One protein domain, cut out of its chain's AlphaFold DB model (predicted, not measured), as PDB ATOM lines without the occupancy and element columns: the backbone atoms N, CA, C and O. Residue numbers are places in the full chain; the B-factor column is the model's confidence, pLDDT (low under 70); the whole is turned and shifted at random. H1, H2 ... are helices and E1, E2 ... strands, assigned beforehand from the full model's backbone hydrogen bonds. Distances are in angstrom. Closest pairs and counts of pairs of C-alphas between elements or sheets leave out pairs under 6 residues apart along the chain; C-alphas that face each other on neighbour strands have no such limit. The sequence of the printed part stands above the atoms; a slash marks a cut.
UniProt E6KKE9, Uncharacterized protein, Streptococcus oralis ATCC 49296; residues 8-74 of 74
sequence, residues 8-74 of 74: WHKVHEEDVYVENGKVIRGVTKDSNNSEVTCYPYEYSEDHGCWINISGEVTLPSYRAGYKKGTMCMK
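AT A GLANCE: This is residues 8 to 74 of the 74 residues of an uncharacterized protein of Streptococcus oralis ATCC 49296 (UniProt E6KKE9). Two small antiparallel sheets are joined end to end where E4 runs on into E5, and the single helix H1 packs on both of them. The first sheet is a strongly twisted run of four strands, E1 E2 E3 E4; the second is E6 E5 E7. The printed part has 67 residues in a mixed class, with named elements in the order E1 E2 E3 E4 E5 E6 H1 E7. It is compact, with a radius of gyration of the C-alphas of 11.5 A and spans of 35 by 28 by 18 A.

IN THESE COORDINATES: E1, residues 8 to 11, begins at C-alpha 8 (-22.255, -29.121, -11.160). E2 is residues 14 to 19, 16.2 A long, and E3 residues 22 to 29, 21.9 A. E4 is residues 35 to 38, E5 residues 40 to 44, 13.0 A, and E6 residues 49 to 52. H1, residues 59 to 68, is 14.3 A long. E7, residues 71 to 73, ends at C-alpha 73 (-29.325, -41.576, -13.164).

HOW THE PARTS SIT: E1 to E4 form a meander, each strand the antiparallel neighbour of the one before; N 9 and O 16 are 2.8 A apart, N 17 and O 25 2.7 A, N 26 and O 38 2.8 A. E4 runs on into E5 at 40 degrees. E5 has E6 on one side, N 51 to O 42 at 2.8 A, and E7 on the other, N 41 to O 72 at 2.8 A. E6, H1 and E7 make a split strand-helix-strand unit, two strands running the same way with E5 between them, its crossover right-handed. H1 lies over E7, slantwise at 45 degrees on the local plane, at a height over the sheet of 8.3 A; their closest C-alphas, Gly 65 and Met 71, are 4.8 A apart. H1 is also on the first sheet at a height of 6.0 A, over none of its strands; the C-alphas of Val 23 and Leu 59 are its closest to E3, at 5.9 A. In H1 every O i to N i+4 pair is within hydrogen-bond range.

THE WHOLE: The C-alphas farthest apart, Asn 32 and Asp 46, are 35.1 A apart. The printed part has no cut, no link is long, and no printed residue is under 70 in pLDDT.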
ATOM      1  N   TRP A   8     -21.468 -28.234 -12.011       92.69
ATOM      2  CA  TRP A   8     -22.255 -29.121 -11.160       92.69
ATOM      3  C   TRP A   8     -23.492 -28.408 -10.616       92.69
ATOM      4  O   TRP A   8     -23.408 -27.302 -10.079       92.69
ATOM      5  N   HIS A   9     -24.637 -29.071 -10.730       91.56
ATOM      6  CA  HIS A   9     -25.939 -28.634 -10.245       91.56
ATOM      7  C   HIS A   9     -26.549 -29.736  -9.398       91.56
ATOM      8  O   HIS A   9     -26.609 -30.886  -9.818       91.56
ATOM      9  N   LYS A  10     -27.077 -29.376  -8.233       89.19
ATOM     10  CA  LYS A  10     -27.809 -30.322  -7.395       89.19
ATOM     11  C   LYS A  10     -29.244 -30.476  -7.898       89.19
ATOM     12  O   LYS A  10     -30.006 -29.503  -7.928       89.19
ATOM     13  N   VAL A  11     -29.621 -31.696  -8.268       85.56
ATOM     14  CA  VAL A  11     -30.983 -32.069  -8.666       85.56
ATOM     15  C   VAL A  11     -31.494 -33.098  -7.673       85.56
ATOM     16  O   VAL A  11     -31.047 -34.235  -7.660       85.56
ATOM     17  N   HIS A  12     -32.450 -32.693  -6.834       81.44
ATOM     18  CA  HIS A  12     -32.918 -33.517  -5.717       81.44
ATOM     19  C   HIS A  12     -31.750 -33.934  -4.805       81.44
ATOM     20  O   HIS A  12     -31.195 -33.075  -4.116       81.44
ATOM     21  N   GLU A  13     -31.386 -35.214  -4.805       81.38
ATOM     22  CA  GLU A  13     -30.318 -35.789  -3.978       81.38
ATOM     23  C   GLU A  13     -29.069 -36.148  -4.799       81.38
ATOM     24  O   GLU A  13     -28.109 -36.680  -4.248       81.38
ATOM     25  N   GLU A  14     -29.059 -35.815  -6.092       83.12
ATOM     26  CA  GLU A  14     -28.002 -36.168  -7.038       83.12
ATOM     27  C   GLU A  14     -27.240 -34.923  -7.500       83.12
ATOM     28  O   GLU A  14     -27.823 -33.854  -7.729       83.12
ATOM     29  N   ASP A  15     -25.927 -35.063  -7.665       91.62
ATOM     30  CA  ASP A  15     -25.084 -34.025  -8.248       91.62
ATOM     31  C   ASP A  15     -24.965 -34.268  -9.756       91.62
ATOM     32  O   ASP A  15     -24.538 -35.327 -10.207       91.62
ATOM     33  N   VAL A  16     -25.377 -33.285 -10.556       92.44
ATOM     34  CA  VAL A  16     -25.546 -33.404 -12.007       92.44
ATOM     35  C   VAL A  16     -24.649 -32.405 -12.722       92.44
ATOM     36  O   VAL A  16     -24.707 -31.206 -12.464       92.44
ATOM     37  N   TYR A  17     -23.835 -32.877 -13.654       94.19
ATOM     38  CA  TYR A  17     -22.969 -32.040 -14.468       94.19
ATOM     39  C   TYR A  17     -23.682 -31.580 -15.740       94.19
ATOM     40  O   TYR A  17     -24.151 -32.396 -16.543       94.19
ATOM     41  N   VAL A  18     -23.733 -30.264 -15.924       94.06
ATOM     42  CA  VAL A  18     -24.328 -29.602 -17.083       94.06
ATOM     43  C   VAL A  18     -23.234 -28.954 -17.915       94.06
ATOM     44  O   VAL A  18     -22.393 -28.233 -17.381       94.06
ATOM     45  N   GLU A  19     -23.286 -29.177 -19.221       93.12
ATOM     46  CA  GLU A  19     -22.415 -28.550 -20.207       93.12
ATOM     47  C   GLU A  19     -23.252 -28.112 -21.414       93.12
ATOM     48  O   GLU A  19     -24.102 -28.863 -21.903       93.12
ATOM     49  N   ASN A  20     -23.064 -26.877 -21.880       89.62
ATOM     50  CA  ASN A  20     -23.854 -26.256 -22.945       89.62
ATOM     51  C   ASN A  20     -25.374 -26.315 -22.687       89.62
ATOM     52  O   ASN A  20     -26.181 -26.481 -23.605       89.62
ATOM     53  N   GLY A  21     -25.781 -26.207 -21.418       87.88
ATOM     54  CA  GLY A  21     -27.184 -26.308 -20.996       87.88
ATOM     55  C   GLY A  21     -27.781 -27.722 -21.036       87.88
ATOM     56  O   GLY A  21     -28.988 -27.875 -20.809       87.88
ATOM     57  N   LYS A  22     -26.963 -28.750 -21.290       93.31
ATOM     58  CA  LYS A  22     -27.370 -30.156 -21.350       93.31
ATOM     59  C   LYS A  22     -26.720 -30.984 -20.248       93.31
ATOM     60  O   LYS A  22     -25.598 -30.710 -19.843       93.31
ATOM     61  N   VAL A  23     -27.420 -32.001 -19.761       93.38
ATOM     62  CA  VAL A  23     -26.904 -32.911 -18.733       93.38
ATOM     63  C   VAL A  23     -26.000 -33.951 -19.382       93.38
ATOM     64  O   VAL A  23     -26.445 -34.667 -20.274       93.38
ATOM     65  N   ILE A  24     -24.752 -34.049 -18.928       95.19
ATOM     66  CA  ILE A  24     -23.763 -34.990 -19.480       95.19
ATOM     67  C   ILE A  24     -23.590 -36.216 -18.585       95.19
ATOM     68  O   ILE A  24     -23.507 -37.334 -19.076       95.19
ATOM     69  N   ARG A  25     -23.505 -36.006 -17.270       93.75
ATOM     70  CA  ARG A  25     -23.257 -37.058 -16.274       93.75
ATOM     71  C   ARG A  25     -23.709 -36.601 -14.897       93.75
ATOM     72  O   ARG A  25     -23.946 -35.412 -14.696       93.75
ATOM     73  N   GLY A  26     -23.767 -37.518 -13.952       92.50
ATOM     74  CA  GLY A  26     -23.953 -37.237 -12.541       92.50
ATOM     75  C   GLY A  26     -22.907 -37.927 -11.677       92.50
ATOM     76  O   GLY A  26     -22.066 -38.695 -12.157       92.50
ATOM     77  N   VAL A  27     -22.969 -37.626 -10.389       92.19
ATOM     78  CA  VAL A  27     -22.292 -38.360  -9.329       92.19
ATOM     79  C   VAL A  27     -23.348 -38.763  -8.316       92.19
ATOM     80  O   VAL A  27     -24.136 -37.935  -7.851       92.19
ATOM     81  N   THR A  28     -23.357 -40.047  -7.986       88.62
ATOM     82  CA  THR A  28     -24.181 -40.610  -6.919       88.62
ATOM     83  C   THR A  28     -23.294 -41.359  -5.932       88.62
ATOM     84  O   THR A  28     -22.104 -41.560  -6.179       88.62
ATOM     85  N   LYS A  29     -23.850 -41.742  -4.786       88.12
ATOM     86  CA  LYS A  29     -23.141 -42.546  -3.789       88.12
ATOM     87  C   LYS A  29     -23.530 -44.005  -3.941       88.12
ATOM     88  O   LYS A  29     -24.715 -44.328  -3.995       88.12
ATOM     89  N   ASP A  30     -22.535 -44.880  -3.990       86.12
ATOM     90  CA  ASP A  30     -22.764 -46.321  -3.946       86.12
ATOM     91  C   ASP A  30     -23.119 -46.798  -2.520       86.12
ATOM     92  O   ASP A  30     -23.177 -46.023  -1.558       86.12
ATOM     93  N   SER A  31     -23.317 -48.109  -2.358       86.56
ATOM     94  CA  SER A  31     -23.577 -48.742  -1.056       86.56
ATOM     95  C   SER A  31     -22.457 -48.549  -0.026       86.56
ATOM     96  O   SER A  31     -22.689 -48.738   1.168       86.56
ATOM     97  N   ASN A  32     -21.254 -48.172  -0.462       90.75
ATOM     98  CA  ASN A  32     -20.094 -47.897   0.380       90.75
ATOM     99  C   ASN A  32     -19.902 -46.391   0.639       90.75
ATOM    100  O   ASN A  32     -18.854 -46.000   1.151       90.75
ATOM    101  N   ASN A  33     -20.881 -45.540   0.296       84.81
ATOM    102  CA  ASN A  33     -20.771 -44.074   0.314       84.81
ATOM    103  C   ASN A  33     -19.660 -43.505  -0.590       84.81
ATOM    104  O   ASN A  33     -19.277 -42.343  -0.430       84.81
ATOM    105  N   SER A  34     -19.151 -44.291  -1.537       88.81
ATOM    106  CA  SER A  34     -18.167 -43.831  -2.510       88.81
ATOM    107  C   SER A  34     -18.867 -43.091  -3.642       88.81
ATOM    108  O   SER A  34     -19.914 -43.519  -4.126       88.81
ATOM    109  N   GLU A  35     -18.284 -41.972  -4.061       89.81
ATOM    110  CA  GLU A  35     -18.771 -41.208  -5.206       89.81
ATOM    111  C   GLU A  35     -18.509 -41.989  -6.496       89.81
ATOM    112  O   GLU A  35     -17.361 -42.238  -6.872       89.81
ATOM    113  N   VAL A  36     -19.583 -42.385  -7.176       91.06
ATOM    114  CA  VAL A  36     -19.539 -43.103  -8.452       91.06
ATOM    115  C   VAL A  36     -20.156 -42.248  -9.549       91.06
ATOM    116  O   VAL A  36     -21.132 -41.529  -9.336       91.06
ATOM    117  N   THR A  37     -19.560 -42.306 -10.740       92.25
ATOM    118  CA  THR A  37     -20.094 -41.606 -11.914       92.25
ATOM    119  C   THR A  37     -21.324 -42.341 -12.432       92.25
ATOM    120  O   THR A  37     -21.263 -43.549 -12.647       92.25
ATOM    121  N   CYS A  38     -22.401 -41.604 -12.673       92.75
ATOM    122  CA  CYS A  38     -23.637 -42.094 -13.275       92.75
ATOM    123  C   CYS A  38     -24.019 -41.236 -14.491       92.75
ATOM    124  O   CYS A  38     -23.445 -40.167 -14.724       92.75
ATOM    125  N   TYR A  39     -24.968 -41.709 -15.291       94.06
ATOM    126  CA  TYR A  39     -25.418 -41.044 -16.515       94.06
ATOM    127  C   TYR A  39     -26.941 -40.913 -16.547       94.06
ATOM    128  O   TYR A  39     -27.630 -41.763 -15.982       94.06
ATOM    129  N   PRO A  40     -27.491 -39.871 -17.195       94.06
ATOM    130  CA  PRO A  40     -28.932 -39.713 -17.329       94.06
ATOM    131  C   PRO A  40     -29.513 -40.735 -18.316       94.06
ATOM    132  O   PRO A  40     -29.031 -40.890 -19.442       94.06
ATOM    133  N   TYR A  41     -30.603 -41.378 -17.910       94.69
ATOM    134  CA  TYR A  41     -31.405 -42.271 -18.736       94.69
ATOM    135  C   TYR A  41     -32.870 -41.842 -18.741       94.69
ATOM    136  O   TYR A  41     -33.392 -41.390 -17.720       94.69
ATOM    137  N   GLU A  42     -33.547 -42.046 -19.866       94.69
ATOM    138  CA  GLU A  42     -34.999 -41.914 -20.013       94.69
ATOM    139  C   GLU A  42     -35.623 -43.275 -20.324       94.69
ATOM    140  O   GLU A  42     -35.063 -44.072 -21.077       94.69
ATOM    141  N   TYR A  43     -36.773 -43.563 -19.719       92.94
ATOM    142  CA  TYR A  43     -37.522 -44.775 -20.017       92.94
ATOM    143  C   TYR A  43     -38.300 -44.598 -21.320       92.94
ATOM    144  O   TYR A  43     -39.161 -43.723 -21.419       92.94
ATOM    145  N   SER A  44     -38.023 -45.449 -22.304       91.06
ATOM    146  CA  SER A  44     -38.787 -45.514 -23.546       91.06
ATOM    147  C   SER A  44     -39.843 -46.606 -23.439       91.06
ATOM    148  O   SER A  44     -39.513 -47.788 -23.327       91.06
ATOM    149  N   GLU A  45     -41.117 -46.218 -23.503       89.06
ATOM    150  CA  GLU A  45     -42.235 -47.169 -23.544       89.06
ATOM    151  C   GLU A  45     -42.236 -47.984 -24.844       89.06
ATOM    152  O   GLU A  45     -42.539 -49.174 -24.811       89.06
ATOM    153  N   ASP A  46     -41.810 -47.379 -25.959       90.50
ATOM    154  CA  ASP A  46     -41.723 -48.036 -27.271       90.50
ATOM    155  C   ASP A  46     -40.733 -49.209 -27.271       90.50
ATOM    156  O   ASP A  46     -40.972 -50.242 -27.900       90.50
ATOM    157  N   HIS A  47     -39.616 -49.056 -26.557       87.12
ATOM    158  CA  HIS A  47     -38.559 -50.065 -26.478       87.12
ATOM    159  C   HIS A  47     -38.586 -50.886 -25.178       87.12
ATOM    160  O   HIS A  47     -37.847 -51.865 -25.063       87.12
ATOM    161  N   GLY A  48     -39.408 -50.501 -24.197       92.00
ATOM    162  CA  GLY A  48     -39.464 -51.130 -22.873       92.00
ATOM    163  C   GLY A  48     -38.130 -51.088 -22.116       92.00
ATOM    164  O   GLY A  48     -37.841 -51.982 -21.319       92.00
ATOM    165  N   CYS A  49     -37.276 -50.100 -22.398       92.12
ATOM    166  CA  CYS A  49     -35.918 -50.027 -21.865       92.12
ATOM    167  C   CYS A  49     -35.496 -48.594 -21.516       92.12
ATOM    168  O   CYS A  49     -36.146 -47.615 -21.878       92.12
ATOM    169  N   TRP A  50     -34.397 -48.484 -20.769       93.44
ATOM    170  CA  TRP A  50     -33.783 -47.207 -20.411       93.44
ATOM    171  C   TRP A  50     -32.761 -46.810 -21.476       93.44
ATOM    172  O   TRP A  50     -31.818 -47.560 -21.731       93.44
ATOM    173  N   ILE A  51     -32.930 -45.630 -22.064       94.62
ATOM    174  CA  ILE A  51     -32.067 -45.088 -23.116       94.62
ATOM    175  C   ILE A  51     -31.175 -44.006 -22.512       94.62
ATOM    176  O   ILE A  51     -31.658 -43.145 -21.782       94.62
ATOM    177  N   ASN A  52     -29.873 -44.069 -22.791       93.56
ATOM    178  CA  ASN A  52     -28.922 -43.053 -22.349       93.56
ATOM    179  C   ASN A  52     -29.174 -41.748 -23.119       93.56
ATOM    180  O   ASN A  52     -29.150 -41.762 -24.345       93.56
ATOM    181  N   ILE A  53     -29.386 -40.648 -22.395       94.12
ATOM    182  CA  ILE A  53     -29.724 -39.317 -22.941       94.12
ATOM    183  C   ILE A  53     -28.666 -38.258 -22.577       94.12
ATOM    184  O   ILE A  53     -28.949 -37.055 -22.472       94.12
ATOM    185  N   SER A  54     -27.429 -38.706 -22.338       92.81
ATOM    186  CA  SER A  54     -26.286 -37.846 -22.010       92.81
ATOM    187  C   SER A  54     -25.993 -36.881 -23.155       92.81
ATOM    188  O   SER A  54     -25.762 -37.292 -24.287       92.81
ATOM    189  N   GLY A  55     -25.976 -35.580 -22.874       91.69
ATOM    190  CA  GLY A  55     -25.759 -34.553 -23.895       91.69
ATOM    191  C   GLY A  55     -26.956 -34.320 -24.819       91.69
ATOM    192  O   GLY A  55     -26.836 -33.578 -25.801       91.69
ATOM    193  N   GLU A  56     -28.120 -34.879 -24.493       92.00
ATOM    194  CA  GLU A  56     -29.369 -34.676 -25.236       92.00
ATOM    195  C   GLU A  56     -30.413 -33.940 -24.394       92.00
ATOM    196  O   GLU A  56     -31.091 -33.039 -24.894       92.00
ATOM    197  N   VAL A  57     -30.486 -34.241 -23.096       92.62
ATOM    198  CA  VAL A  57     -31.482 -33.662 -22.187       92.62
ATOM    199  C   VAL A  57     -31.020 -32.345 -21.560       92.62
ATOM    200  O   VAL A  57     -29.877 -32.195 -21.134       92.62
ATOM    201  N   THR A  58     -31.927 -31.373 -21.446       92.81
ATOM    202  CA  THR A  58     -31.671 -30.132 -20.697       92.81
ATOM    203  C   THR A  58     -31.897 -30.334 -19.197       92.81
ATOM    204  O   THR A  58     -32.727 -31.151 -18.799       92.81
ATOM    205  N   LEU A  59     -31.222 -29.557 -18.341       90.12
ATOM    206  CA  LEU A  59     -31.410 -29.651 -16.882       90.12
ATOM    207  C   LEU A  59     -32.888 -29.506 -16.434       90.12
ATOM    208  O   LEU A  59     -33.324 -30.288 -15.585       90.12
ATOM    209  N   PRO A  60     -33.701 -28.575 -16.983       91.19
ATOM    210  CA  PRO A  60     -35.121 -28.481 -16.642       91.19
ATOM    211  C   PRO A  60     -35.924 -29.712 -17.073       91.19
ATOM    212  O   PRO A  60     -36.771 -30.172 -16.306       91.19
ATOM    213  N   SER A  61     -35.646 -30.259 -18.263       91.69
ATOM    214  CA  SER A  61     -36.284 -31.490 -18.747       91.69
ATOM    215  C   SER A  61     -35.932 -32.677 -17.856       91.69
ATOM    216  O   SER A  61     -36.840 -33.381 -17.424       91.69
ATOM    217  N   TYR A  62     -34.652 -32.831 -17.499       91.94
ATOM    218  CA  TYR A  62     -34.196 -33.872 -16.577       91.94
ATOM    219  C   TYR A  62     -34.912 -33.769 -15.230       91.94
ATOM    220  O   TYR A  62     -35.500 -34.736 -14.758       91.94
ATOM    221  N   ARG A  63     -34.968 -32.568 -14.642       91.31
ATOM    222  CA  ARG A  63     -35.662 -32.337 -13.368       91.31
ATOM    223  C   ARG A  63     -37.155 -32.679 -13.439       91.31
ATOM    224  O   ARG A  63     -37.708 -33.232 -12.487       91.31
ATOM    225  N   ALA A  64     -37.817 -32.341 -14.544       92.69
ATOM    226  CA  ALA A  64     -39.225 -32.665 -14.749       92.69
ATOM    227  C   ALA A  64     -39.450 -34.176 -14.945       92.69
ATOM    228  O   ALA A  64     -40.398 -34.716 -14.373       92.69
ATOM    229  N   GLY A  65     -38.586 -34.846 -15.714       92.25
ATOM    230  CA  GLY A  65     -38.640 -36.290 -15.956       92.25
ATOM    231  C   GLY A  65     -38.323 -37.111 -14.708       92.25
ATOM    232  O   GLY A  65     -39.051 -38.050 -14.395       92.25
ATOM    233  N   TYR A  66     -37.330 -36.688 -13.922       91.19
ATOM    234  CA  TYR A  66     -36.989 -37.303 -12.638       91.19
ATOM    235  C   TYR A  66     -38.176 -37.273 -11.674       91.19
ATOM    236  O   TYR A  66     -38.575 -38.297 -11.126       91.19
ATOM    237  N   LYS A  67     -38.839 -36.113 -11.540       90.81
ATOM    238  CA  LYS A  67     -40.044 -35.982 -10.704       90.81
ATOM    239  C   LYS A  67     -41.199 -36.884 -11.166       90.81
ATOM    240  O   LYS A  67     -42.015 -37.286 -10.342       90.81
ATOM    241  N   LYS A  68     -41.300 -37.162 -12.469       91.62
ATOM    242  CA  LYS A  68     -42.317 -38.054 -13.048       91.62
ATOM    243  C   LYS A  68     -41.937 -39.537 -12.975       91.62
ATOM    244  O   LYS A  68     -42.802 -40.370 -13.214       91.62
ATOM    245  N   GLY A  69     -40.678 -39.864 -12.678       90.62
ATOM    246  CA  GLY A  69     -40.152 -41.227 -12.748       90.62
ATOM    247  C   GLY A  69     -39.855 -41.717 -14.171       90.62
ATOM    248  O   GLY A  69     -39.616 -42.905 -14.357       90.62
ATOM    249  N   THR A  70     -39.863 -40.830 -15.173       92.25
ATOM    250  CA  THR A  70     -39.525 -41.176 -16.568       92.25
ATOM    251  C   THR A  70     -38.038 -41.020 -16.863       92.25
ATOM    252  O   THR A  70     -37.568 -41.520 -17.878       92.25
ATOM    253  N   MET A  71     -37.284 -40.347 -15.989       93.94
ATOM    254  CA  MET A  71     -35.832 -40.192 -16.094       93.94
ATOM    255  C   MET A  71     -35.150 -40.547 -14.774       93.94
ATOM    256  O   MET A  71     -35.720 -40.330 -13.706       93.94
ATOM    257  N   CYS A  72     -33.932 -41.072 -14.845       92.25
ATOM    258  CA  CYS A  72     -33.108 -41.390 -13.677       92.25
ATOM    259  C   CYS A  72     -31.615 -41.308 -14.013       92.25
ATOM    260  O   CYS A  72     -31.251 -41.256 -15.188       92.25
ATOM    261  N   MET A  73     -30.755 -41.323 -12.994       90.19
ATOM    262  CA  MET A  73     -29.325 -41.576 -13.164       90.19
ATOM    263  C   MET A  73     -29.010 -43.044 -12.883       90.19
ATOM    264  O   MET A  73     -29.497 -43.610 -11.902       90.19
ATOM    265  N   LYS A  74     -28.195 -43.658 -13.744       88.62
ATOM    266  CA  LYS A  74     -27.711 -45.037 -13.587       88.62
ATOM    267  C   LYS A  74     -26.242 -45.180 -13.947       88.62
ATOM    268  O   LYS A  74     -25.730 -44.334 -14.715       88.62
TER     269      LYS A  74